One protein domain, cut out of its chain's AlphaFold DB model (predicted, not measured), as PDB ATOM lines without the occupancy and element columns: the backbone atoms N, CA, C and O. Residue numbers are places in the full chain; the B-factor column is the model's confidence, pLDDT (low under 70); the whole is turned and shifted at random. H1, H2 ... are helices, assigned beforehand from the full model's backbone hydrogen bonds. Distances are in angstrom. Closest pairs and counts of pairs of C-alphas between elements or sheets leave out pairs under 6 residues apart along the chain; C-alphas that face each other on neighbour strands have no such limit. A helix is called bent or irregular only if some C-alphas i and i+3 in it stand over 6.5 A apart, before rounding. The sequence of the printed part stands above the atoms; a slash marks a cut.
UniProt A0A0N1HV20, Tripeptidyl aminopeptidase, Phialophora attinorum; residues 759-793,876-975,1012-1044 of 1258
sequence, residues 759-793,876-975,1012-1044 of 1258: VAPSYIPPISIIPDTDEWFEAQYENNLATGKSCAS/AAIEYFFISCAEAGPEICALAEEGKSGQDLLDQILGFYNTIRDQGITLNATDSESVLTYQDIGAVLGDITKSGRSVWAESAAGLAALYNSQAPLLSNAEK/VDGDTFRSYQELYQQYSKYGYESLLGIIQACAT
ATOM      1  N   VAL A 759     -50.848  26.791  14.993       33.56
ATOM      2  CA  VAL A 759     -49.415  27.068  14.831       33.56
ATOM      3  C   VAL A 759     -48.816  26.091  13.815       33.56
ATOM      4  O   VAL A 759     -49.148  24.905  13.801       33.56
ATOM      5  N   ALA A 760     -47.933  26.597  12.952       33.41
ATOM      6  CA  ALA A 760     -47.295  25.805  11.907       33.41
ATOM      7  C   ALA A 760     -46.595  24.547  12.471       33.41
ATOM      8  O   ALA A 760     -46.009  24.614  13.557       33.41
ATOM      9  N   PRO A 761     -46.581  23.420  11.727       33.22
ATOM     10  CA  PRO A 761     -46.178  22.099  12.237       33.22
ATOM     11  C   PRO A 761     -44.721  21.981  12.728       33.22
ATOM     12  O   PRO A 761     -44.330  20.944  13.257       33.22
ATOM     13  N   SER A 762     -43.910  23.029  12.577       36.06
ATOM     14  CA  SER A 762     -42.510  23.076  13.001       36.06
ATOM     15  C   SER A 762     -42.279  23.669  14.405       36.06
ATOM     16  O   SER A 762     -41.128  23.704  14.834       36.06
ATOM     17  N   TYR A 763     -43.307  24.140  15.134       38.69
ATOM     18  CA  TYR A 763     -43.116  24.697  16.490       38.69
ATOM     19  C   TYR A 763     -44.219  24.321  17.497       38.69
ATOM     20  O   TYR A 763     -45.034  25.151  17.899       38.69
ATOM     21  N   ILE A 764     -44.197  23.071  17.968       45.47
ATOM     22  CA  ILE A 764     -44.877  22.691  19.216       45.47
ATOM     23  C   ILE A 764     -44.103  23.340  20.389       45.47
ATOM     24  O   ILE A 764     -42.895  23.106  20.507       45.47
ATOM     25  N   PRO A 765     -44.731  24.168  21.253       46.00
ATOM     26  CA  PRO A 765     -44.073  24.681  22.454       46.00
ATOM     27  C   PRO A 765     -43.588  23.515  23.329       46.00
ATOM     28  O   PRO A 765     -44.295  22.521  23.447       46.00
ATOM     29  N   PRO A 766     -42.417  23.597  23.983       45.00
ATOM     30  CA  PRO A 766     -41.810  22.414  24.597       45.00
ATOM     31  C   PRO A 766     -42.561  21.878  25.829       45.00
ATOM     32  O   PRO A 766     -42.231  20.795  26.296       45.00
ATOM     33  N   ILE A 767     -43.570  22.607  26.322       51.50
ATOM     34  CA  ILE A 767     -44.628  22.097  27.205       51.50
ATOM     35  C   ILE A 767     -45.969  22.461  26.557       51.50
ATOM     36  O   ILE A 767     -46.483  23.569  26.734       51.50
ATOM     37  N   SER A 768     -46.527  21.562  25.750       53.62
ATOM     38  CA  SER A 768     -47.708  21.829  24.925       53.62
ATOM     39  C   SER A 768     -48.519  20.560  24.788       53.62
ATOM     40  O   SER A 768     -48.370  19.846  23.794       53.62
ATOM     41  N   ILE A 769     -49.387  20.307  25.773       49.66
ATOM     42  CA  ILE A 769     -49.969  18.977  25.887       49.66
ATOM     43  C   ILE A 769     -50.860  18.645  24.701       49.66
ATOM     44  O   ILE A 769     -51.968  19.160  24.536       49.66
ATOM     45  N   ILE A 770     -50.309  17.738  23.904       59.12
ATOM     46  CA  ILE A 770     -50.927  17.085  22.775       59.12
ATOM     47  C   ILE A 770     -52.152  16.320  23.298       59.12
ATOM     48  O   ILE A 770     -52.014  15.504  24.213       59.12
ATOM     49  N   PRO A 771     -53.359  16.568  22.760       60.50
ATOM     50  CA  PRO A 771     -54.523  15.755  23.069       60.50
ATOM     51  C   PRO A 771     -54.268  14.291  22.693       60.50
ATOM     52  O   PRO A 771     -54.159  13.956  21.516       60.50
ATOM     53  N   ASP A 772     -54.197  13.428  23.705       61.72
ATOM     54  CA  ASP A 772     -54.004  11.979  23.571       61.72
ATOM     55  C   ASP A 772     -55.303  11.302  23.089       61.72
ATOM     56  O   ASP A 772     -55.984  10.585  23.826       61.72
ATOM     57  N   THR A 773     -55.709  11.621  21.856       67.94
ATOM     58  CA  THR A 773     -56.879  11.051  21.171       67.94
ATOM     59  C   THR A 773     -56.530  10.747  19.716       67.94
ATOM     60  O   THR A 773     -55.841  11.526  19.052       67.94
ATOM     61  N   ASP A 774     -57.023   9.614  19.205       69.00
ATOM     62  CA  ASP A 774     -56.777   9.186  17.822       69.00
ATOM     63  C   ASP A 774     -57.199  10.269  16.813       69.00
ATOM     64  O   ASP A 774     -56.508  10.500  15.825       69.00
ATOM     65  N   GLU A 775     -58.285  11.000  17.084       70.44
ATOM     66  CA  GLU A 775     -58.778  12.064  16.207       70.44
ATOM     67  C   GLU A 775     -57.808  13.246  16.076       70.44
ATOM     68  O   GLU A 775     -57.725  13.834  14.998       70.44
ATOM     69  N   TRP A 776     -57.068  13.602  17.134       73.00
ATOM     70  CA  TRP A 776     -56.044  14.647  17.040       73.00
ATOM     71  C   TRP A 776     -54.804  14.136  16.302       73.00
ATOM     72  O   TRP A 776     -54.279  14.844  15.442       73.00
ATOM     73  N   PHE A 777     -54.365  12.903  16.580       70.50
ATOM     74  CA  PHE A 777     -53.205  12.306  15.911       70.50
ATOM     75  C   PHE A 777     -53.421  12.151  14.403       70.50
ATOM     76  O   PHE A 777     -52.576  12.589  13.624       70.50
ATOM     77  N   GLU A 778     -54.566  11.615  13.980       73.38
ATOM     78  CA  GLU A 778     -54.923  11.483  12.561       73.38
ATOM     79  C   GLU A 778     -55.079  12.859  11.884       73.38
ATOM     80  O   GLU A 778     -54.642  13.045  10.746       73.38
ATOM     81  N   ALA A 779     -55.624  13.864  12.587       75.00
ATOM     82  CA  ALA A 779     -55.707  15.231  12.070       75.00
ATOM     83  C   ALA A 779     -54.320  15.865  11.864       75.00
ATOM     84  O   ALA A 779     -54.078  16.472  10.817       75.00
ATOM     85  N   GLN A 780     -53.383  15.702  12.808       73.25
ATOM     86  CA  GLN A 780     -52.009  16.165  12.597       73.25
ATOM     87  C   GLN A 780     -51.286  15.367  11.522       73.25
ATOM     88  O   GLN A 780     -50.538  15.962  10.747       73.25
ATOM     89  N   TYR A 781     -51.496  14.054  11.442       76.19
ATOM     90  CA  TYR A 781     -50.881  13.228  10.412       76.19
ATOM     91  C   TYR A 781     -51.332  13.669   9.014       76.19
ATOM     92  O   TYR A 781     -50.479  13.926   8.170       76.19
ATOM     93  N   GLU A 782     -52.632  13.873   8.768       78.56
ATOM     94  CA  GLU A 782     -53.111  14.379   7.471       78.56
ATOM     95  C   GLU A 782     -52.672  15.830   7.192       78.56
ATOM     96  O   GLU A 782     -52.300  16.139   6.057       78.56
ATOM     97  N   ASN A 783     -52.613  16.714   8.198       76.31
ATOM     98  CA  ASN A 783     -52.084  18.078   8.033       76.31
ATOM     99  C   ASN A 783     -50.592  18.081   7.652       76.31
ATOM    100  O   ASN A 783     -50.182  18.763   6.704       76.31
ATOM    101  N   ASN A 784     -49.776  17.291   8.354       77.38
ATOM    102  CA  ASN A 784     -48.355  17.123   8.060       77.38
ATOM    103  C   ASN A 784     -48.153  16.434   6.702       77.38
ATOM    104  O   ASN A 784     -47.349  16.892   5.896       77.38
ATOM    105  N   LEU A 785     -48.958  15.423   6.369       80.81
ATOM    106  CA  LEU A 785     -48.930  14.726   5.082       80.81
ATOM    107  C   LEU A 785     -49.332  15.626   3.909       80.81
ATOM    108  O   LEU A 785     -48.737  15.532   2.831       80.81
ATOM    109  N   ALA A 786     -50.308  16.513   4.087       81.50
ATOM    110  CA  ALA A 786     -50.671  17.510   3.088       81.50
ATOM    111  C   ALA A 786     -49.577  18.586   2.935       81.50
ATOM    112  O   ALA A 786     -49.243  18.962   1.809       81.50
ATOM    113  N   THR A 787     -48.949  19.005   4.038       78.19
ATOM    114  CA  THR A 787     -47.794  19.920   4.043       78.19
ATOM    115  C   THR A 787     -46.581  19.297   3.344       78.19
ATOM    116  O   THR A 787     -46.029  19.898   2.423       78.19
ATOM    117  N   GLY A 788     -46.229  18.052   3.673       82.75
ATOM    118  CA  GLY A 788     -45.165  17.280   3.032       82.75
ATOM    119  C   GLY A 788     -45.393  17.098   1.530       82.75
ATOM    120  O   GLY A 788     -44.469  17.300   0.749       82.75
ATOM    121  N   LYS A 789     -46.637  16.839   1.094       84.50
ATOM    122  CA  LYS A 789     -47.018  16.813  -0.337       84.50
ATOM    123  C   LYS A 789     -46.874  18.186  -1.019       84.50
ATOM    124  O   LYS A 789     -46.497  18.241  -2.187       84.50
ATOM    125  N   SER A 790     -47.161  19.289  -0.318       81.81
ATOM    126  CA  SER A 790     -46.957  20.663  -0.815       81.81
ATOM    127  C   SER A 790     -45.461  20.963  -1.003       81.81
ATOM    128  O   SER A 790     -45.025  21.379  -2.081       81.81
ATOM    129  N   CYS A 791     -44.660  20.649   0.016       82.56
ATOM    130  CA  CYS A 791     -43.204  20.782   0.042       82.56
ATOM    131  C   CYS A 791     -42.471  19.843  -0.942       82.56
ATOM    132  O   CYS A 791     -41.428  20.205  -1.485       82.56
ATOM    133  N   ALA A 792     -43.040  18.677  -1.255       85.69
ATOM    134  CA  ALA A 792     -42.533  17.727  -2.246       85.69
ATOM    135  C   ALA A 792     -43.064  17.977  -3.670       85.69
ATOM    136  O   ALA A 792     -43.240  17.040  -4.446       85.69
ATOM    137  N   SER A 793     -43.334  19.237  -4.039       82.00
ATOM    138  CA  SER A 793     -43.867  19.574  -5.364       82.00
ATOM    139  C   SER A 793     -42.962  20.509  -6.181       82.00
ATOM    140  O   SER A 793     -42.607  21.617  -5.774       82.00
ATOM    141  N   ALA A 876     -34.476  18.504  34.397       90.75
ATOM    142  CA  ALA A 876     -33.476  19.141  35.250       90.75
ATOM    143  C   ALA A 876     -33.448  20.671  35.080       90.75
ATOM    144  O   ALA A 876     -33.283  21.395  36.061       90.75
ATOM    145  N   ALA A 877     -33.638  21.176  33.857       91.94
ATOM    146  CA  ALA A 877     -33.681  22.610  33.578       91.94
ATOM    147  C   ALA A 877     -34.916  23.295  34.196       91.94
ATOM    148  O   ALA A 877     -34.780  24.356  34.813       91.94
ATOM    149  N   ILE A 878     -36.113  22.698  34.077       92.44
ATOM    150  CA  ILE A 878     -37.333  23.275  34.668       92.44
ATOM    151  C   ILE A 878     -37.364  23.132  36.195       92.44
ATOM    152  O   ILE A 878     -37.698  24.095  36.887       92.44
ATOM    153  N   GLU A 879     -36.956  21.983  36.742       93.38
ATOM    154  CA  GLU A 879     -36.850  21.789  38.193       93.38
ATOM    155  C   GLU A 879     -35.864  22.793  38.809       93.38
ATOM    156  O   GLU A 879     -36.179  23.420  39.825       93.38
ATOM    157  N   TYR A 880     -34.714  23.036  38.168       93.88
ATOM    158  CA  TYR A 880     -33.708  23.966  38.681       93.88
ATOM    159  C   TYR A 880     -34.176  25.433  38.707       93.88
ATOM    160  O   TYR A 880     -33.826  26.152  39.648       93.88
ATOM    161  N   PHE A 881     -35.027  25.873  37.768       94.62
ATOM    162  CA  PHE A 881     -35.692  27.185  37.849       94.62
ATOM    163  C   PHE A 881     -36.563  27.305  39.106       94.62
ATOM    164  O   PHE A 881     -36.412  28.256  39.879       94.62
ATOM    165  N   PHE A 882     -37.456  26.339  39.345       95.81
ATOM    166  CA  PHE A 882     -38.382  26.404  40.477       95.81
ATOM    167  C   PHE A 882     -37.676  26.220  41.828       95.81
ATOM    168  O   PHE A 882     -38.032  26.900  42.792       95.81
ATOM    169  N   ILE A 883     -36.640  25.375  41.902       93.62
ATOM    170  CA  ILE A 883     -35.752  25.260  43.071       93.62
ATOM    171  C   ILE A 883     -35.074  26.607  43.347       93.62
ATOM    172  O   ILE A 883     -35.220  27.150  44.441       93.62
ATOM    173  N   SER A 884     -34.422  27.195  42.340       92.56
ATOM    174  CA  SER A 884     -33.738  28.490  42.467       92.56
ATOM    175  C   SER A 884     -34.685  29.618  42.887       92.56
ATOM    176  O   SER A 884     -34.318  30.474  43.689       92.56
ATOM    177  N   CYS A 885     -35.920  29.613  42.378       94.56
ATOM    178  CA  CYS A 885     -36.955  30.564  42.767       94.56
ATOM    179  C   CYS A 885     -37.348  30.410  44.245       94.56
ATOM    180  O   CYS A 885     -37.367  31.399  44.983       94.56
ATOM    181  N   ALA A 886     -37.618  29.181  44.701       94.75
ATOM    182  CA  ALA A 886     -37.963  28.902  46.094       94.75
ATOM    183  C   ALA A 886     -36.823  29.279  47.061       94.75
ATOM    184  O   ALA A 886     -37.078  29.877  48.106       94.75
ATOM    185  N   GLU A 887     -35.566  29.001  46.692       90.19
ATOM    186  CA  GLU A 887     -34.378  29.391  47.466       90.19
ATOM    187  C   GLU A 887     -34.125  30.908  47.479       90.19
ATOM    188  O   GLU A 887     -33.601  31.442  48.460       90.19
ATOM    189  N   ALA A 888     -34.508  31.624  46.418       89.56
ATOM    190  CA  ALA A 888     -34.454  33.083  46.372       89.56
ATOM    191  C   ALA A 888     -35.521  33.738  47.274       89.56
ATOM    192  O   ALA A 888     -35.268  34.796  47.852       89.56
ATOM    193  N   GLY A 889     -36.678  33.089  47.441       89.94
ATOM    194  CA  GLY A 889     -37.743  33.505  48.354       89.94
ATOM    195  C   GLY A 889     -38.591  34.694  47.861       89.94
ATOM    196  O   GLY A 889     -38.250  35.340  46.867       89.94
ATOM    197  N   PRO A 890     -39.704  35.008  48.556       89.88
ATOM    198  CA  PRO A 890     -40.730  35.959  48.096       89.88
ATOM    199  C   PRO A 890     -40.264  37.419  47.967       89.88
ATOM    200  O   PRO A 890     -40.945  38.223  47.337       89.88
ATOM    201  N   GLU A 891     -39.123  37.790  48.558       86.00
ATOM    202  CA  GLU A 891     -38.525  39.124  48.379       86.00
ATOM    203  C   GLU A 891     -37.776  39.270  47.040       86.00
ATOM    204  O   GLU A 891     -37.414  40.384  46.666       86.00
ATOM    205  N   ILE A 892     -37.519  38.160  46.332       85.69
ATOM    206  CA  ILE A 892     -36.661  38.107  45.140       85.69
ATOM    207  C   ILE A 892     -37.369  37.421  43.963       85.69
ATOM    208  O   ILE A 892     -37.412  37.982  42.870       85.69
ATOM    209  N   CYS A 893     -37.942  36.230  44.161       91.62
ATOM    210  CA  CYS A 893     -38.729  35.538  43.141       91.62
ATOM    211  C   CYS A 893     -40.229  35.707  43.413       91.62
ATOM    212  O   CYS A 893     -40.740  35.228  44.422       91.62
ATOM    213  N   ALA A 894     -40.957  36.327  42.482       90.62
ATOM    214  CA  ALA A 894     -42.389  36.611  42.631       90.62
ATOM    215  C   ALA A 894     -43.297  35.360  42.683       90.62
ATOM    216  O   ALA A 894     -44.440  35.460  43.122       90.62
ATOM    217  N   LEU A 895     -42.798  34.196  42.248       92.56
ATOM    218  CA  LEU A 895     -43.476  32.899  42.388       92.56
ATOM    219  C   LEU A 895     -43.268  32.240  43.759       92.56
ATOM    220  O   LEU A 895     -43.992  31.305  44.086       92.56
ATOM    221  N   ALA A 896     -42.266  32.658  44.536       94.44
ATOM    222  CA  ALA A 896     -41.912  31.970  45.768       94.44
ATOM    223  C   ALA A 896     -42.893  32.290  46.903       94.44
ATOM    224  O   ALA A 896     -43.288  33.437  47.108       94.44
ATOM    225  N   GLU A 897     -43.234  31.276  47.696       92.56
ATOM    226  CA  GLU A 897     -44.098  31.400  48.872       92.56
ATOM    227  C   GLU A 897     -43.378  30.846  50.110       92.56
ATOM    228  O   GLU A 897     -42.643  29.860  50.028       92.56
ATOM    229  N   GLU A 898     -43.584  31.467  51.276       90.75
ATOM    230  CA  GLU A 898     -42.884  31.084  52.508       90.75
ATOM    231  C   GLU A 898     -43.202  29.631  52.909       90.75
ATOM    232  O   GLU A 898     -44.326  29.295  53.282       90.75
ATOM    233  N   GLY A 899     -42.184  28.767  52.853       88.69
ATOM    234  CA  GLY A 899     -42.282  27.356  53.236       88.69
ATOM    235  C   GLY A 899     -42.649  26.380  52.113       88.69
ATOM    236  O   GLY A 899     -42.744  25.188  52.401       88.69
ATOM    237  N   LYS A 900     -42.816  26.837  50.861       92.81
ATOM    238  CA  LYS A 900     -42.900  25.951  49.684       92.81
ATOM    239  C   LYS A 900     -41.507  25.592  49.159       92.81
ATOM    240  O   LYS A 900     -40.603  26.423  49.167       92.81
ATOM    241  N   SER A 901     -41.341  24.357  48.696       94.94
ATOM    242  CA  SER A 901     -40.162  23.912  47.943       94.94
ATOM    243  C   SER A 901     -40.316  24.203  46.446       94.94
ATOM    244  O   SER A 901     -41.415  24.488  45.971       94.94
ATOM    245  N   GLY A 902     -39.232  24.063  45.674       93.00
ATOM    246  CA  GLY A 902     -39.302  24.160  44.211       93.00
ATOM    247  C   GLY A 902     -40.297  23.175  43.586       93.00
ATOM    248  O   GLY A 902     -41.024  23.549  42.672       93.00
ATOM    249  N   GLN A 903     -40.415  21.955  44.128       92.44
ATOM    250  CA  GLN A 903     -41.402  20.983  43.644       92.44
ATOM    251  C   GLN A 903     -42.838  21.458  43.889       92.44
ATOM    252  O   GLN A 903     -43.676  21.316  43.004       92.44
ATOM    253  N   ASP A 904     -43.124  22.061  45.051       95.94
ATOM    254  CA  ASP A 904     -44.463  22.582  45.354       95.94
ATOM    255  C   ASP A 904     -44.864  23.699  44.374       95.94
ATOM    256  O   ASP A 904     -46.019  23.762  43.960       95.94
ATOM    257  N   LEU A 905     -43.914  24.559  43.974       95.38
ATOM    258  CA  LEU A 905     -44.144  25.626  42.989       95.38
ATOM    259  C   LEU A 905     -44.318  25.075  41.561       95.38
ATOM    260  O   LEU A 905     -45.199  25.529  40.828       95.38
ATOM    261  N   LEU A 906     -43.514  24.079  41.178       94.06
ATOM    262  CA  LEU A 906     -43.604  23.395  39.885       94.06
ATOM    263  C   LEU A 906     -44.947  22.665  39.734       94.06
ATOM    264  O   LEU A 906     -45.668  22.886  38.762       94.06
ATOM    265  N   ASP A 907     -45.331  21.860  40.726       92.12
ATOM    266  CA  ASP A 907     -46.598  21.122  40.728       92.12
ATOM    267  C   ASP A 907     -47.812  22.074  40.800       92.12
ATOM    268  O   ASP A 907     -48.855  21.798  40.205       92.12
ATOM    269  N   GLN A 908     -47.677  23.237  41.452       92.62
ATOM    270  CA  GLN A 908     -48.685  24.305  41.478       92.62
ATOM    271  C   GLN A 908     -48.908  24.949  40.102       92.62
ATOM    272  O   GLN A 908     -50.058  25.093  39.676       92.62
ATOM    273  N   ILE A 909     -47.837  25.329  39.397       91.31
ATOM    274  CA  ILE A 909     -47.941  25.963  38.073       91.31
ATOM    275  C   ILE A 909     -48.358  24.956  36.997       91.31
ATOM    276  O   ILE A 909     -49.198  25.282  36.158       91.31
ATOM    277  N   LEU A 910     -47.889  23.708  37.064       88.75
ATOM    278  CA  LEU A 910     -48.374  22.648  36.179       88.75
ATOM    279  C   LEU A 910     -49.822  22.246  36.489       88.75
ATOM    280  O   LEU A 910     -50.594  21.982  35.569       88.75
ATOM    281  N   GLY A 911     -50.238  22.246  37.757       88.19
ATOM    282  CA  GLY A 911     -51.639  22.055  38.137       88.19
ATOM    283  C   GLY A 911     -52.553  23.144  37.562       88.19
ATOM    284  O   GLY A 911     -53.629  22.842  37.045       88.19
ATOM    285  N   PHE A 912     -52.102  24.400  37.580       86.69
ATOM    286  CA  PHE A 912     -52.792  25.541  36.968       86.69
ATOM    287  C   PHE A 912     -52.866  25.431  35.436       86.69
ATOM    288  O   PHE A 912     -53.955  25.522  34.873       86.69
ATOM    289  N   TYR A 913     -51.742  25.134  34.778       84.44
ATOM    290  CA  TYR A 913     -51.654  24.872  33.335       84.44
ATOM    291  C   TYR A 913     -52.629  23.769  32.885       84.44
ATOM    292  O   TYR A 913     -53.456  23.995  31.998       84.44
ATOM    293  N   ASN A 914     -52.601  22.606  33.549       83.31
ATOM    294  CA  ASN A 914     -53.504  21.489  33.254       83.31
ATOM    295  C   ASN A 914     -54.973  21.872  33.496       83.31
ATOM    296  O   ASN A 914     -55.830  21.544  32.684       83.31
ATOM    297  N   THR A 915     -55.268  22.626  34.562       82.69
ATOM    298  CA  THR A 915     -56.633  23.105  34.854       82.69
ATOM    299  C   THR A 915     -57.172  24.008  33.742       82.69
ATOM    300  O   THR A 915     -58.335  23.877  33.364       82.69
ATOM    301  N   ILE A 916     -56.336  24.901  33.200       78.69
ATOM    302  CA  ILE A 916     -56.719  25.798  32.102       78.69
ATOM    303  C   ILE A 916     -56.966  25.004  30.816       78.69
ATOM    304  O   ILE A 916     -58.002  25.205  30.179       78.69
ATOM    305  N   ARG A 917     -56.070  24.066  30.481       77.44
ATOM    306  CA  ARG A 917     -56.216  23.134  29.350       77.44
ATOM    307  C   ARG A 917     -57.523  22.336  29.445       77.44
ATOM    308  O   ARG A 917     -58.355  22.418  28.548       77.44
ATOM    309  N   ASP A 918     -57.726  21.611  30.544       78.06
ATOM    310  CA  ASP A 918     -58.816  20.630  30.704       78.06
ATOM    311  C   ASP A 918     -60.213  21.249  30.760       78.06
ATOM    312  O   ASP A 918     -61.209  20.575  30.499       78.06
ATOM    313  N   GLN A 919     -60.301  22.530  31.119       75.38
ATOM    314  CA  GLN A 919     -61.562  23.266  31.205       75.38
ATOM    315  C   GLN A 919     -61.764  24.238  30.033       75.38
ATOM    316  O   GLN A 919     -62.785  24.922  29.995       75.38
ATOM    317  N   GLY A 920     -60.818  24.311  29.085       71.12
ATOM    318  CA  GLY A 920     -60.855  25.260  27.969       71.12
ATOM    319  C   GLY A 920     -60.896  26.720  28.432       71.12
ATOM    320  O   GLY A 920     -61.589  27.538  27.826       71.12
ATOM    321  N   ILE A 921     -60.230  27.039  29.547       70.38
ATOM    322  CA  ILE A 921     -60.290  28.374  30.151       70.38
ATOM    323  C   ILE A 921     -59.509  29.366  29.294       70.38
ATOM    324  O   ILE A 921     -58.349  29.156  28.945       70.38
ATOM    325  N   THR A 922     -60.153  30.494  29.034       69.81
ATOM    326  CA  THR A 922     -59.569  31.677  28.416       69.81
ATOM    327  C   THR A 922     -59.412  32.768  29.475       69.81
ATOM    328  O   THR A 922     -60.342  33.062  30.230       69.81
ATOM    329  N   LEU A 923     -58.216  33.348  29.573       66.38
ATOM    330  CA  LEU A 923     -57.915  34.444  30.495       66.38
ATOM    331  C   LEU A 923     -57.895  35.764  29.717       66.38
ATOM    332  O   LEU A 923     -57.226  35.868  28.693       66.38
ATOM    333  N   ASN A 924     -58.593  36.788  30.203       61.97
ATOM    334  CA  ASN A 924     -58.552  38.111  29.578       61.97
ATOM    335  C   ASN A 924     -57.267  38.846  29.983       61.97
ATOM    336  O   ASN A 924     -57.013  39.010  31.178       61.97
ATOM    337  N   ALA A 925     -56.514  39.370  29.014       58.31
ATOM    338  CA  ALA A 925     -55.568  40.446  29.296       58.31
ATOM    339  C   ALA A 925     -56.342  41.704  29.745       58.31
ATOM    340  O   ALA A 925     -57.415  42.001  29.224       58.31
ATOM    341  N   THR A 926     -55.824  42.460  30.715       52.91
ATOM    342  CA  THR A 926     -56.552  43.612  31.292       52.91
ATOM    343  C   THR A 926     -56.628  44.837  30.386       52.91
ATOM    344  O   THR A 926     -57.546  45.640  30.535       52.91
ATOM    345  N   ASP A 927     -55.681  44.973  29.457       50.34
ATOM    346  CA  ASP A 927     -55.446  46.205  28.694       50.34
ATOM    347  C   ASP A 927     -55.493  45.989  27.166       50.34
ATOM    348  O   ASP A 927     -55.155  46.880  26.387       50.34
ATOM    349  N   SER A 928     -55.942  44.815  26.710       47.69
ATOM    350  CA  SER A 928     -56.160  44.511  25.288       47.69
ATOM    351  C   SER A 928     -57.329  43.542  25.093       47.69
ATOM    352  O   SER A 928     -57.719  42.838  26.017       47.69
ATOM    353  N   GLU A 929     -57.861  43.456  23.871       52.97
ATOM    354  CA  GLU A 929     -58.861  42.442  23.482       52.97
ATOM    355  C   GLU A 929     -58.248  41.027  23.332       52.97
ATOM    356  O   GLU A 929     -58.862  40.139  22.742       52.97
ATOM    357  N   SER A 930     -57.025  40.808  23.831       54.62
ATOM    358  CA  SER A 930     -56.304  39.540  23.735       54.62
ATOM    359  C   SER A 930     -56.726  38.552  24.822       54.62
ATOM    360  O   SER A 930     -56.737  38.858  26.017       54.62
ATOM    361  N   VAL A 931     -57.009  37.332  24.378       64.88
ATOM    362  CA  VAL A 931     -57.187  36.152  25.219       64.88
ATOM    363  C   VAL A 931     -55.840  35.452  25.390       64.88
ATOM    364  O   VAL A 931     -55.109  35.286  24.419       64.88
ATOM    365  N   LEU A 932     -55.539  35.023  26.615       67.50
ATOM    366  CA  LEU A 932     -54.440  34.118  26.946       67.50
ATOM    367  C   LEU A 932     -54.987  32.713  27.235       67.50
ATOM    368  O   LEU A 932     -56.102  32.546  27.742       67.50
ATOM    369  N   THR A 933     -54.177  31.707  26.932       71.81
ATOM    370  CA  THR A 933     -54.521  30.280  26.936       71.81
ATOM    371  C   THR A 933     -53.506  29.460  27.749       71.81
ATOM    372  O   THR A 933     -52.544  29.993  28.305       71.81
ATOM    373  N   TYR A 934     -53.672  28.131  27.799       71.75
ATOM    374  CA  TYR A 934     -52.631  27.246  28.341       71.75
ATOM    375  C   TYR A 934     -51.341  27.276  27.494       71.75
ATOM    376  O   TYR A 934     -50.254  27.102  28.044       71.75
ATOM    377  N   GLN A 935     -51.431  27.540  26.184       72.69
ATOM    378  CA  GLN A 935     -50.272  27.567  25.284       72.69
ATOM    379  C   GLN A 935     -49.327  28.728  25.611       72.69
ATOM    380  O   GLN A 935     -48.114  28.549  25.567       72.69
ATOM    381  N   ASP A 936     -49.857  29.880  26.031       74.06
ATOM    382  CA  ASP A 936     -49.058  31.022  26.490       74.06
ATOM    383  C   ASP A 936     -48.227  30.674  27.734       74.06
ATOM    384  O   ASP A 936     -47.046  31.011  27.820       74.06
ATOM    385  N   ILE A 937     -48.817  29.934  28.679       77.81
ATOM    386  CA  ILE A 937     -48.121  29.441  29.877       77.81
ATOM    387  C   ILE A 937     -47.041  28.422  29.476       77.81
ATOM    388  O   ILE A 937     -45.912  28.507  29.955       77.81
ATOM    389  N   GLY A 938     -47.353  27.505  28.555       77.81
ATOM    390  CA  GLY A 938     -46.390  26.548  27.997       77.81
ATOM    391  C   GLY A 938     -45.218  27.221  27.274       77.81
ATOM    392  O   GLY A 938     -44.067  26.813  27.432       77.81
ATOM    393  N   ALA A 939     -45.487  28.306  26.548       75.25
ATOM    394  CA  ALA A 939     -44.471  29.125  25.898       75.25
ATOM    395  C   ALA A 939     -43.582  29.865  26.913       75.25
ATOM    396  O   ALA A 939     -42.370  29.902  26.721       75.25
ATOM    397  N   VAL A 940     -44.143  30.397  28.008       80.06
ATOM    398  CA  VAL A 940     -43.359  31.021  29.096       80.06
ATOM    399  C   VAL A 940     -42.481  29.993  29.819       80.06
ATOM    400  O   VAL A 940     -41.317  30.278  30.088       80.06
ATOM    401  N   LEU A 941     -42.986  28.783  30.085       85.44
ATOM    402  CA  LEU A 941     -42.183  27.700  30.671       85.44
ATOM    403  C   LEU A 941     -41.068  27.227  29.720       85.44
ATOM    404  O   LEU A 941     -39.958  26.950  30.167       85.44
ATOM    405  N   GLY A 942     -41.329  27.196  28.410       80.06
ATOM    406  CA  GLY A 942     -40.314  26.918  27.393       80.06
ATOM    407  C   GLY A 942     -39.260  28.018  27.229       80.06
ATOM    408  O   GLY A 942     -38.113  27.716  26.913       80.06
ATOM    409  N   ASP A 943     -39.622  29.280  27.454       78.38
ATOM    410  CA  ASP A 943     -38.695  30.419  27.449       78.38
ATOM    411  C   ASP A 943     -37.820  30.420  28.717       78.38
ATOM    412  O   ASP A 943     -36.606  30.578  28.633       78.38
ATOM    413  N   ILE A 944     -38.408  30.109  29.882       85.25
ATOM    414  CA  ILE A 944     -37.680  29.868  31.141       85.25
ATOM    415  C   ILE A 944     -36.579  28.818  30.960       85.25
ATOM    416  O   ILE A 944     -35.452  29.042  31.410       85.25
ATOM    417  N   THR A 945     -36.877  27.678  30.326       88.94
ATOM    418  CA  THR A 945     -35.863  26.631  30.151       88.94
ATOM    419  C   THR A 945     -34.858  26.982  29.060       88.94
ATOM    420  O   THR A 945     -33.671  26.776  29.286       88.94
ATOM    421  N   LYS A 946     -35.274  27.523  27.904       84.25
ATOM    422  CA  LYS A 946     -34.364  27.812  26.775       84.25
ATOM    423  C   LYS A 946     -33.481  29.048  26.986       84.25
ATOM    424  O   LYS A 946     -32.286  28.972  26.718       84.25
ATOM    425  N   SER A 947     -34.046  30.159  27.458       83.38
ATOM    426  CA  SER A 947     -33.354  31.457  27.583       83.38
ATOM    427  C   SER A 947     -32.610  31.628  28.918       83.38
ATOM    428  O   SER A 947     -31.908  32.623  29.116       83.38
ATOM    429  N   GLY A 948     -32.745  30.662  29.835       86.19
ATOM    430  CA  GLY A 948     -31.982  30.596  31.080       86.19
ATOM    431  C   GLY A 948     -32.197  31.794  32.012       86.19
ATOM    432  O   GLY A 948     -33.199  32.513  31.920       86.19
ATOM    433  N   ARG A 949     -31.229  32.020  32.915       86.94
ATOM    434  CA  ARG A 949     -31.254  33.062  33.967       86.94
ATOM    435  C   ARG A 949     -31.772  34.421  33.479       86.94
ATOM    436  O   ARG A 949     -32.485  35.089  34.226       86.94
ATOM    437  N   SER A 950     -31.445  34.805  32.242       79.62
ATOM    438  CA  SER A 950     -31.753  36.112  31.651       79.62
ATOM    439  C   SER A 950     -33.240  36.513  31.688       79.62
ATOM    440  O   SER A 950     -33.534  37.702  31.813       79.62
ATOM    441  N   VAL A 951     -34.174  35.550  31.646       82.06
ATOM    442  CA  VAL A 951     -35.634  35.804  31.681       82.06
ATOM    443  C   VAL A 951     -36.308  35.398  32.997       82.06
ATOM    444  O   VAL A 951     -37.480  35.708  33.216       82.06
ATOM    445  N   TRP A 952     -35.599  34.711  33.901       89.31
ATOM    446  CA  TRP A 952     -36.198  34.036  35.065       89.31
ATOM    447  C   TRP A 952     -36.950  34.983  36.012       89.31
ATOM    448  O   TRP A 952     -38.006  34.621  36.532       89.31
ATOM    449  N   ALA A 953     -36.448  36.205  36.200       85.19
ATOM    450  CA  ALA A 953     -37.090  37.225  37.029       85.19
ATOM    451  C   ALA A 953     -38.446  37.692  36.463       85.19
ATOM    452  O   ALA A 953     -39.435  37.758  37.197       85.19
ATOM    453  N   GLU A 954     -38.506  37.993  35.162       82.69
ATOM    454  CA  GLU A 954     -39.728  38.472  34.504       82.69
ATOM    455  C   GLU A 954     -40.760  37.350  34.372       82.69
ATOM    456  O   GLU A 954     -41.920  37.525  34.749       82.69
ATOM    457  N   SER A 955     -40.338  36.170  33.913       86.94
ATOM    458  CA  SER A 955     -41.233  35.028  33.728       86.94
ATOM    459  C   SER A 955     -41.824  34.532  35.050       86.94
ATOM    460  O   SER A 955     -42.994  34.151  35.086       86.94
ATOM    461  N   ALA A 956     -41.082  34.620  36.163       90.38
ATOM    462  CA  ALA A 956     -41.648  34.384  37.490       90.38
ATOM    463  C   ALA A 956     -42.732  35.417  37.854       90.38
ATOM    464  O   ALA A 956     -43.803  35.038  38.321       90.38
ATOM    465  N   ALA A 957     -42.507  36.712  37.608       85.56
ATOM    466  CA  ALA A 957     -43.526  37.739  37.848       85.56
ATOM    467  C   ALA A 957     -44.784  37.524  36.983       85.56
ATOM    468  O   ALA A 957     -45.902  37.596  37.498       85.56
ATOM    469  N   GLY A 958     -44.608  37.180  35.703       80.44
ATOM    470  CA  GLY A 958     -45.695  36.838  34.786       80.44
ATOM    471  C   GLY A 958     -46.525  35.645  35.269       80.44
ATOM    472  O   GLY A 958     -47.738  35.770  35.445       80.44
ATOM    473  N   LEU A 959     -45.878  34.509  35.552       87.38
ATOM    474  CA  LEU A 959     -46.549  33.301  36.050       87.38
ATOM    475  C   LEU A 959     -47.267  33.542  37.388       87.38
ATOM    476  O   LEU A 959     -48.392  33.072  37.567       87.38
ATOM    477  N   ALA A 960     -46.673  34.314  38.302       87.75
ATOM    478  CA  ALA A 960     -47.294  34.657  39.580       87.75
ATOM    479  C   ALA A 960     -48.562  35.514  39.412       87.75
ATOM    480  O   ALA A 960     -49.563  35.266  40.090       87.75
ATOM    481  N   ALA A 961     -48.562  36.495  38.503       78.75
ATOM    482  CA  ALA A 961     -49.734  37.337  38.243       78.75
ATOM    483  C   ALA A 961     -50.868  36.576  37.532       78.75
ATOM    484  O   ALA A 961     -52.040  36.776  37.868       78.75
ATOM    485  N   LEU A 962     -50.519  35.676  36.603       78.62
ATOM    486  CA  LEU A 962     -51.461  34.763  35.948       78.62
ATOM    487  C   LEU A 962     -52.115  33.827  36.974       78.62
ATOM    488  O   LEU A 962     -53.341  33.803  37.079       78.62
ATOM    489  N   TYR A 963     -51.312  33.127  37.785       82.56
ATOM    490  CA  TYR A 963     -51.797  32.196  38.810       82.56
ATOM    491  C   TYR A 963     -52.749  32.868  39.809       82.56
ATOM    492  O   TYR A 963     -53.837  32.364  40.090       82.56
ATOM    493  N   ASN A 964     -52.375  34.047  40.317       77.06
ATOM    494  CA  ASN A 964     -53.175  34.779  41.302       77.06
ATOM    495  C   ASN A 964     -54.425  35.462  40.715       77.06
ATOM    496  O   ASN A 964     -55.155  36.109  41.466       77.06
ATOM    497  N   SER A 965     -54.692  35.341  39.405       65.88
ATOM    498  CA  SER A 965     -55.790  36.047  38.719       65.88
ATOM    499  C   SER A 965     -55.726  37.575  38.927       65.88
ATOM    500  O   SER A 965     -56.752  38.248  39.031       65.88
ATOM    501  N   GLN A 966     -54.502  38.104  39.041       51.12
ATOM    502  CA  GLN A 966     -54.177  39.482  39.437       51.12
ATOM    503  C   GLN A 966     -53.385  40.259  38.374       51.12
ATOM    504  O   GLN A 966     -52.945  41.370  38.662       51.12
ATOM    505  N   ALA A 967     -53.204  39.711  37.164       45.44
ATOM    506  CA  ALA A 967     -52.666  40.452  36.017       45.44
ATOM    507  C   ALA A 967     -53.356  41.830  35.918       45.44
ATOM    508  O   ALA A 967     -54.584  41.901  35.975       45.44
ATOM    509  N   PRO A 968     -52.563  42.915  35.933       42.16
ATOM    510  CA  PRO A 968     -51.989  43.459  34.704       42.16
ATOM    511  C   PRO A 968     -50.504  43.111  34.524       42.16
ATOM    512  O   PRO A 968     -49.616  43.837  34.961       42.16
ATOM    513  N   LEU A 969     -50.249  42.002  33.826       42.34
ATOM    514  CA  LEU A 969     -49.004  41.665  33.125       42.34
ATOM    515  C   LEU A 969     -49.426  40.932  31.834       42.34
ATOM    516  O   LEU A 969     -50.449  40.253  31.834       42.34
ATOM    517  N   LEU A 970     -48.731  41.040  30.700       42.28
ATOM    518  CA  LEU A 970     -47.358  41.504  30.478       42.28
ATOM    519  C   LEU A 970     -47.326  42.783  29.621       42.28
ATOM    520  O   LEU A 970     -47.888  42.794  28.529       42.28
ATOM    521  N   SER A 971     -46.558  43.810  30.005       37.25
ATOM    522  CA  SER A 971     -46.235  44.915  29.077       37.25
ATOM    523  C   SER A 971     -45.324  44.467  27.921       37.25
ATOM    524  O   SER A 971     -45.315  45.090  26.870       37.25
ATOM    525  N   ASN A 972     -44.649  43.319  28.049       40.25
ATOM    526  CA  ASN A 972     -43.945  42.650  26.946       40.25
ATOM    527  C   ASN A 972     -44.863  41.764  26.067       40.25
ATOM    528  O   ASN A 972     -44.394  41.111  25.131       40.25
ATOM    529  N   ALA A 973     -46.181  41.766  26.321       39.19
ATOM    530  CA  ALA A 973     -47.195  41.315  25.365       39.19
ATOM    531  C   ALA A 973     -47.781  42.471  24.527       39.19
ATOM    532  O   ALA A 973     -48.487  42.195  23.551       39.19
ATOM    533  N   GLU A 974     -47.444  43.742  24.813       34.25
ATOM    534  CA  GLU A 974     -47.735  44.864  23.909       34.25
ATOM    535  C   GLU A 974     -46.987  44.654  22.580       34.25
ATOM    536  O   GLU A 974     -45.835  45.042  22.404       34.25
ATOM    537  N   LYS A 975     -47.684  44.014  21.630       36.34
ATOM    538  CA  LYS A 975     -47.179  43.485  20.348       36.34
ATOM    539  C   LYS A 975     -46.383  42.168  20.446       36.34
ATOM    540  O   LYS A 975     -45.362  41.971  19.786       36.34
ATOM    541  N   VAL A1012     -46.133   6.381   9.991       67.12
ATOM    542  CA  VAL A1012     -46.370   6.364  11.437       67.12
ATOM    543  C   VAL A1012     -47.879   6.446  11.677       67.12
ATOM    544  O   VAL A1012     -48.479   7.506  11.521       67.12
ATOM    545  N   ASP A1013     -48.486   5.312  12.029       71.19
ATOM    546  CA  ASP A1013     -49.865   5.243  12.523       71.19
ATOM    547  C   ASP A1013     -49.967   5.675  14.000       71.19
ATOM    548  O   ASP A1013     -48.954   5.854  14.682       71.19
ATOM    549  N   GLY A1014     -51.191   5.850  14.514       69.31
ATOM    550  CA  GLY A1014     -51.424   6.296  15.895       69.31
ATOM    551  C   GLY A1014     -50.778   5.411  16.972       69.31
ATOM    552  O   GLY A1014     -50.323   5.926  17.993       69.31
ATOM    553  N   ASP A1015     -50.659   4.098  16.743       75.06
ATOM    554  CA  ASP A1015     -49.983   3.179  17.671       75.06
ATOM    555  C   ASP A1015     -48.452   3.319  17.611       75.06
ATOM    556  O   ASP A1015     -47.784   3.330  18.649       75.06
ATOM    557  N   THR A1016     -47.884   3.495  16.414       78.31
ATOM    558  CA  THR A1016     -46.456   3.793  16.229       78.31
ATOM    559  C   THR A1016     -46.111   5.144  16.855       78.31
ATOM    560  O   THR A1016     -45.131   5.238  17.597       78.31
ATOM    561  N   PHE A1017     -46.947   6.166  16.650       76.94
ATOM    562  CA  PHE A1017     -46.773   7.483  17.263       76.94
ATOM    563  C   PHE A1017     -46.836   7.413  18.795       76.94
ATOM    564  O   PHE A1017     -45.940   7.929  19.467       76.94
ATOM    565  N   ARG A1018     -47.831   6.711  19.359       78.06
ATOM    566  CA  ARG A1018     -47.904   6.445  20.806       78.06
ATOM    567  C   ARG A1018     -46.626   5.795  21.330       78.06
ATOM    568  O   ARG A1018     -46.150   6.191  22.386       78.06
ATOM    569  N   SER A1019     -46.016   4.870  20.585       83.56
ATOM    570  CA  SER A1019     -44.750   4.248  21.002       83.56
ATOM    571  C   SER A1019     -43.566   5.231  21.057       83.56
ATOM    572  O   SER A1019     -42.662   5.048  21.874       83.56
ATOM    573  N   TYR A1020     -43.578   6.301  20.253       83.56
ATOM    574  CA  TYR A1020     -42.591   7.384  20.332       83.56
ATOM    575  C   TYR A1020     -42.882   8.342  21.496       83.56
ATOM    576  O   TYR A1020     -41.957   8.755  22.192       83.56
ATOM    577  N   GLN A1021     -44.157   8.627  21.779       82.88
ATOM    578  CA  GLN A1021     -44.566   9.363  22.978       82.88
ATOM    579  C   GLN A1021     -44.165   8.610  24.260       82.88
ATOM    580  O   GLN A1021     -43.510   9.188  25.124       82.88
ATOM    581  N   GLU A1022     -44.450   7.306  24.347       86.44
ATOM    582  CA  GLU A1022     -43.995   6.428  25.435       86.44
ATOM    583  C   GLU A1022     -42.460   6.370  25.540       86.44
ATOM    584  O   GLU A1022     -41.925   6.256  26.644       86.44
ATOM    585  N   LEU A1023     -41.731   6.443  24.417       87.19
ATOM    586  CA  LEU A1023     -40.266   6.498  24.405       87.19
ATOM    587  C   LEU A1023     -39.750   7.808  25.010       87.19
ATOM    588  O   LEU A1023     -38.926   7.770  25.920       87.19
ATOM    589  N   TYR A1024     -40.233   8.961  24.551       86.94
ATOM    590  CA  TYR A1024     -39.761  10.258  25.045       86.94
ATOM    591  C   TYR A1024     -40.179  10.518  26.501       86.94
ATOM    592  O   TYR A1024     -39.397  11.087  27.262       86.94
ATOM    593  N   GLN A1025     -41.331   9.995  26.937       87.31
ATOM    594  CA  GLN A1025     -41.757   9.997  28.346       87.31
ATOM    595  C   GLN A1025     -40.824   9.204  29.285       87.31
ATOM    596  O   GLN A1025     -40.881   9.393  30.499       87.31
ATOM    597  N   GLN A1026     -39.948   8.333  28.761       87.25
ATOM    598  CA  GLN A1026     -38.897   7.672  29.554       87.25
ATOM    599  C   GLN A1026     -37.648   8.551  29.747       87.25
ATOM    600  O   GLN A1026     -36.880   8.291  30.673       87.25
ATOM    601  N   TYR A1027     -37.447   9.572  28.905       87.12
ATOM    602  CA  TYR A1027     -36.328  10.521  28.997       87.12
ATOM    603  C   TYR A1027     -36.711  11.832  29.694       87.12
ATOM    604  O   TYR A1027     -35.857  12.441  30.330       87.12
ATOM    605  N   SER A1028     -37.968  12.273  29.588       89.19
ATOM    606  CA  SER A1028     -38.456  13.497  30.229       89.19
ATOM    607  C   SER A1028     -39.942  13.407  30.582       89.19
ATOM    608  O   SER A1028     -40.781  13.059  29.755       89.19
ATOM    609  N   LYS A1029     -40.277  13.782  31.815       86.38
ATOM    610  CA  LYS A1029     -41.639  13.932  32.341       86.38
ATOM    611  C   LYS A1029     -42.329  15.193  31.815       86.38
ATOM    612  O   LYS A1029     -43.554  15.206  31.716       86.38
ATOM    613  N   TYR A1030     -41.567  16.252  31.528       84.62
ATOM    614  CA  TYR A1030     -42.106  17.592  31.275       84.62
ATOM    615  C   TYR A1030     -41.918  18.109  29.839       84.62
ATOM    616  O   TYR A1030     -42.651  19.009  29.443       84.62
ATOM    617  N   GLY A1031     -40.965  17.564  29.075       80.75
ATOM    618  CA  GLY A1031     -40.550  18.057  27.754       80.75
ATOM    619  C   GLY A1031     -40.645  17.047  26.605       80.75
ATOM    620  O   GLY A1031     -40.255  17.379  25.482       80.75
ATOM    621  N   TYR A1032     -41.170  15.837  26.848       82.81
ATOM    622  CA  TYR A1032     -41.290  14.756  25.849       82.81
ATOM    623  C   TYR A1032     -42.037  15.164  24.565       82.81
ATOM    624  O   TYR A1032     -41.843  14.569  23.507       82.81
ATOM    625  N   GLU A1033     -42.876  16.196  24.645       75.88
ATOM    626  CA  GLU A1033     -43.737  16.684  23.562       75.88
ATOM    627  C   GLU A1033     -42.979  17.513  22.521       75.88
ATOM    628  O   GLU A1033     -43.389  17.576  21.362       75.88
ATOM    629  N   SER A1034     -41.839  18.094  22.907       72.94
ATOM    630  CA  SER A1034     -41.043  18.987  22.054       72.94
ATOM    631  C   SER A1034     -40.494  18.320  20.784       72.94
ATOM    632  O   SER A1034     -40.329  18.991  19.766       72.94
ATOM    633  N   LEU A1035     -40.254  17.004  20.815       77.44
ATOM    634  CA  LEU A1035     -39.772  16.224  19.668       77.44
ATOM    635  C   LEU A1035     -40.900  15.665  18.794       77.44
ATOM    636  O   LEU A1035     -40.691  15.402  17.608       77.44
ATOM    637  N   LEU A1036     -42.101  15.476  19.347       76.44
ATOM    638  CA  LEU A1036     -43.166  14.717  18.685       76.44
ATOM    639  C   LEU A1036     -43.649  15.365  17.378       76.44
ATOM    640  O   LEU A1036     -43.915  14.655  16.406       76.44
ATOM    641  N   GLY A1037     -43.685  16.700  17.316       74.06
ATOM    642  CA  GLY A1037     -44.007  17.435  16.086       74.06
ATOM    643  C   GLY A1037     -42.953  17.258  14.988       74.06
ATOM    644  O   GLY A1037     -43.301  17.097  13.819       74.06
ATOM    645  N   ILE A1038     -41.668  17.192  15.357       77.00
ATOM    646  CA  ILE A1038     -40.570  16.948  14.408       77.00
ATOM    647  C   ILE A1038     -40.718  15.550  13.795       77.00
ATOM    648  O   ILE A1038     -40.616  15.403  12.579       77.00
ATOM    649  N   ILE A1039     -41.046  14.535  14.601       78.94
ATOM    650  CA  ILE A1039     -41.266  13.172  14.098       78.94
ATOM    651  C   ILE A1039     -42.508  13.074  13.206       78.94
ATOM    652  O   ILE A1039     -42.434  12.426  12.166       78.94
ATOM    653  N   GLN A1040     -43.625  13.733  13.537       76.62
ATOM    654  CA  GLN A1040     -44.803  13.770  12.651       76.62
ATOM    655  C   GLN A1040     -44.492  14.436  11.304       76.62
ATOM    656  O   GLN A1040     -44.889  13.925  10.251       76.62
ATOM    657  N   ALA A1041     -43.731  15.533  11.319       78.94
ATOM    658  CA  ALA A1041     -43.254  16.175  10.102       78.94
ATOM    659  C   ALA A1041     -42.328  15.243   9.295       78.94
ATOM    660  O   ALA A1041     -42.474  15.156   8.079       78.94
ATOM    661  N   CYS A1042     -41.427  14.496   9.944       83.81
ATOM    662  CA  CYS A1042     -40.496  13.595   9.255       83.81
ATOM    663  C   CYS A1042     -41.133  12.295   8.745       83.81
ATOM    664  O   CYS A1042     -40.810  11.867   7.641       83.81
ATOM    665  N   ALA A1043     -42.092  11.719   9.472       82.12
ATOM    666  CA  ALA A1043     -42.873  10.552   9.049       82.12
ATOM    667  C   ALA A1043     -43.726  10.799   7.794       82.12
ATOM    668  O   ALA A1043     -44.134   9.873   7.099       82.12
ATOM    669  N   THR A1044     -44.012  12.064   7.501       81.50
ATOM    670  CA  THR A1044     -44.810  12.485   6.346       81.50
ATOM    671  C   THR A1044     -43.980  13.190   5.269       81.50
ATOM    672  O   THR A1044     -44.499  13.520   4.193       81.50
TER     673      THR A1044
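Overview. This is residues 759 to 793, 876 to 975 and 1012 to 1044 of the 1258 residues of the protein "Tripeptidyl aminopeptidase" of Phialophora attinorum (UniProt A0A0N1HV20). Two lobes of helices stand side by side, no helix of one touching a helix of the other. The larger holds the hairpin H4 and H5, with H3 and H2 packed on it; the smaller and looser one holds H1, H6 and H7, and residues 763 to 770 pass between the lobes. The printed part has 168 residues with seven named helices, H1 to H7 in chain order, and no named strand: all helix. It is compact, with a radius of gyration of the C-alphas of 17.7 A and spans of 55 by 38 by 30 A.

Arrangement. H1, residues 774 to 791, touches H7, residues 1036 to 1043, with residues 780 to 788 alone, at a steep tilt of 53 degrees; their closest C-alphas, of Asn 784 and Ala 1041, are 5.6 A apart. H1 only just touches H6, residues 1014 to 1024, with 3 pairs of C-alphas within 8 A, the closest those of Phe 777 and Gly 1014 at 6.3 A. H2, residues 876 to 888, touches H3, residues 902 to 919, closest at C-alphas 883 and 902, 3.9 A. H4, residues 934 to 947, and H5, residues 949 to 963, form a hairpin at a shallow tilt of 19 degrees, closest at C-alphas 944 and 952, 5.9 A. Every O i to N i+4 pair is within hydrogen-bond range in H1, H2, H3, H4, H6 and H7, and 9 of 11 in H5.

Along the chain. H1 begins at C-alpha 774, (-56.777, 9.186, 17.822), and is 25.2 A long; H3 measures 25.8 A and H5 21.1 A. H5 is irregular: C-alphas 950 and 953 are 7.7 A apart. H7 ends at C-alpha 1043, (-42.873, 10.552, 9.049).

Size, cuts and confidence. The C-alphas farthest apart, of Ser 793 and Gly 899, are 59.1 A apart. Cuts leave gaps of 41.9 A between C-alphas 793 and 876 and 38.2 A between 975 and 1012. The links H2 to H3, H3 to H4 and H6 to H7 are long. The pLDDT is under 70 in 40 residues, among them 759 to 774.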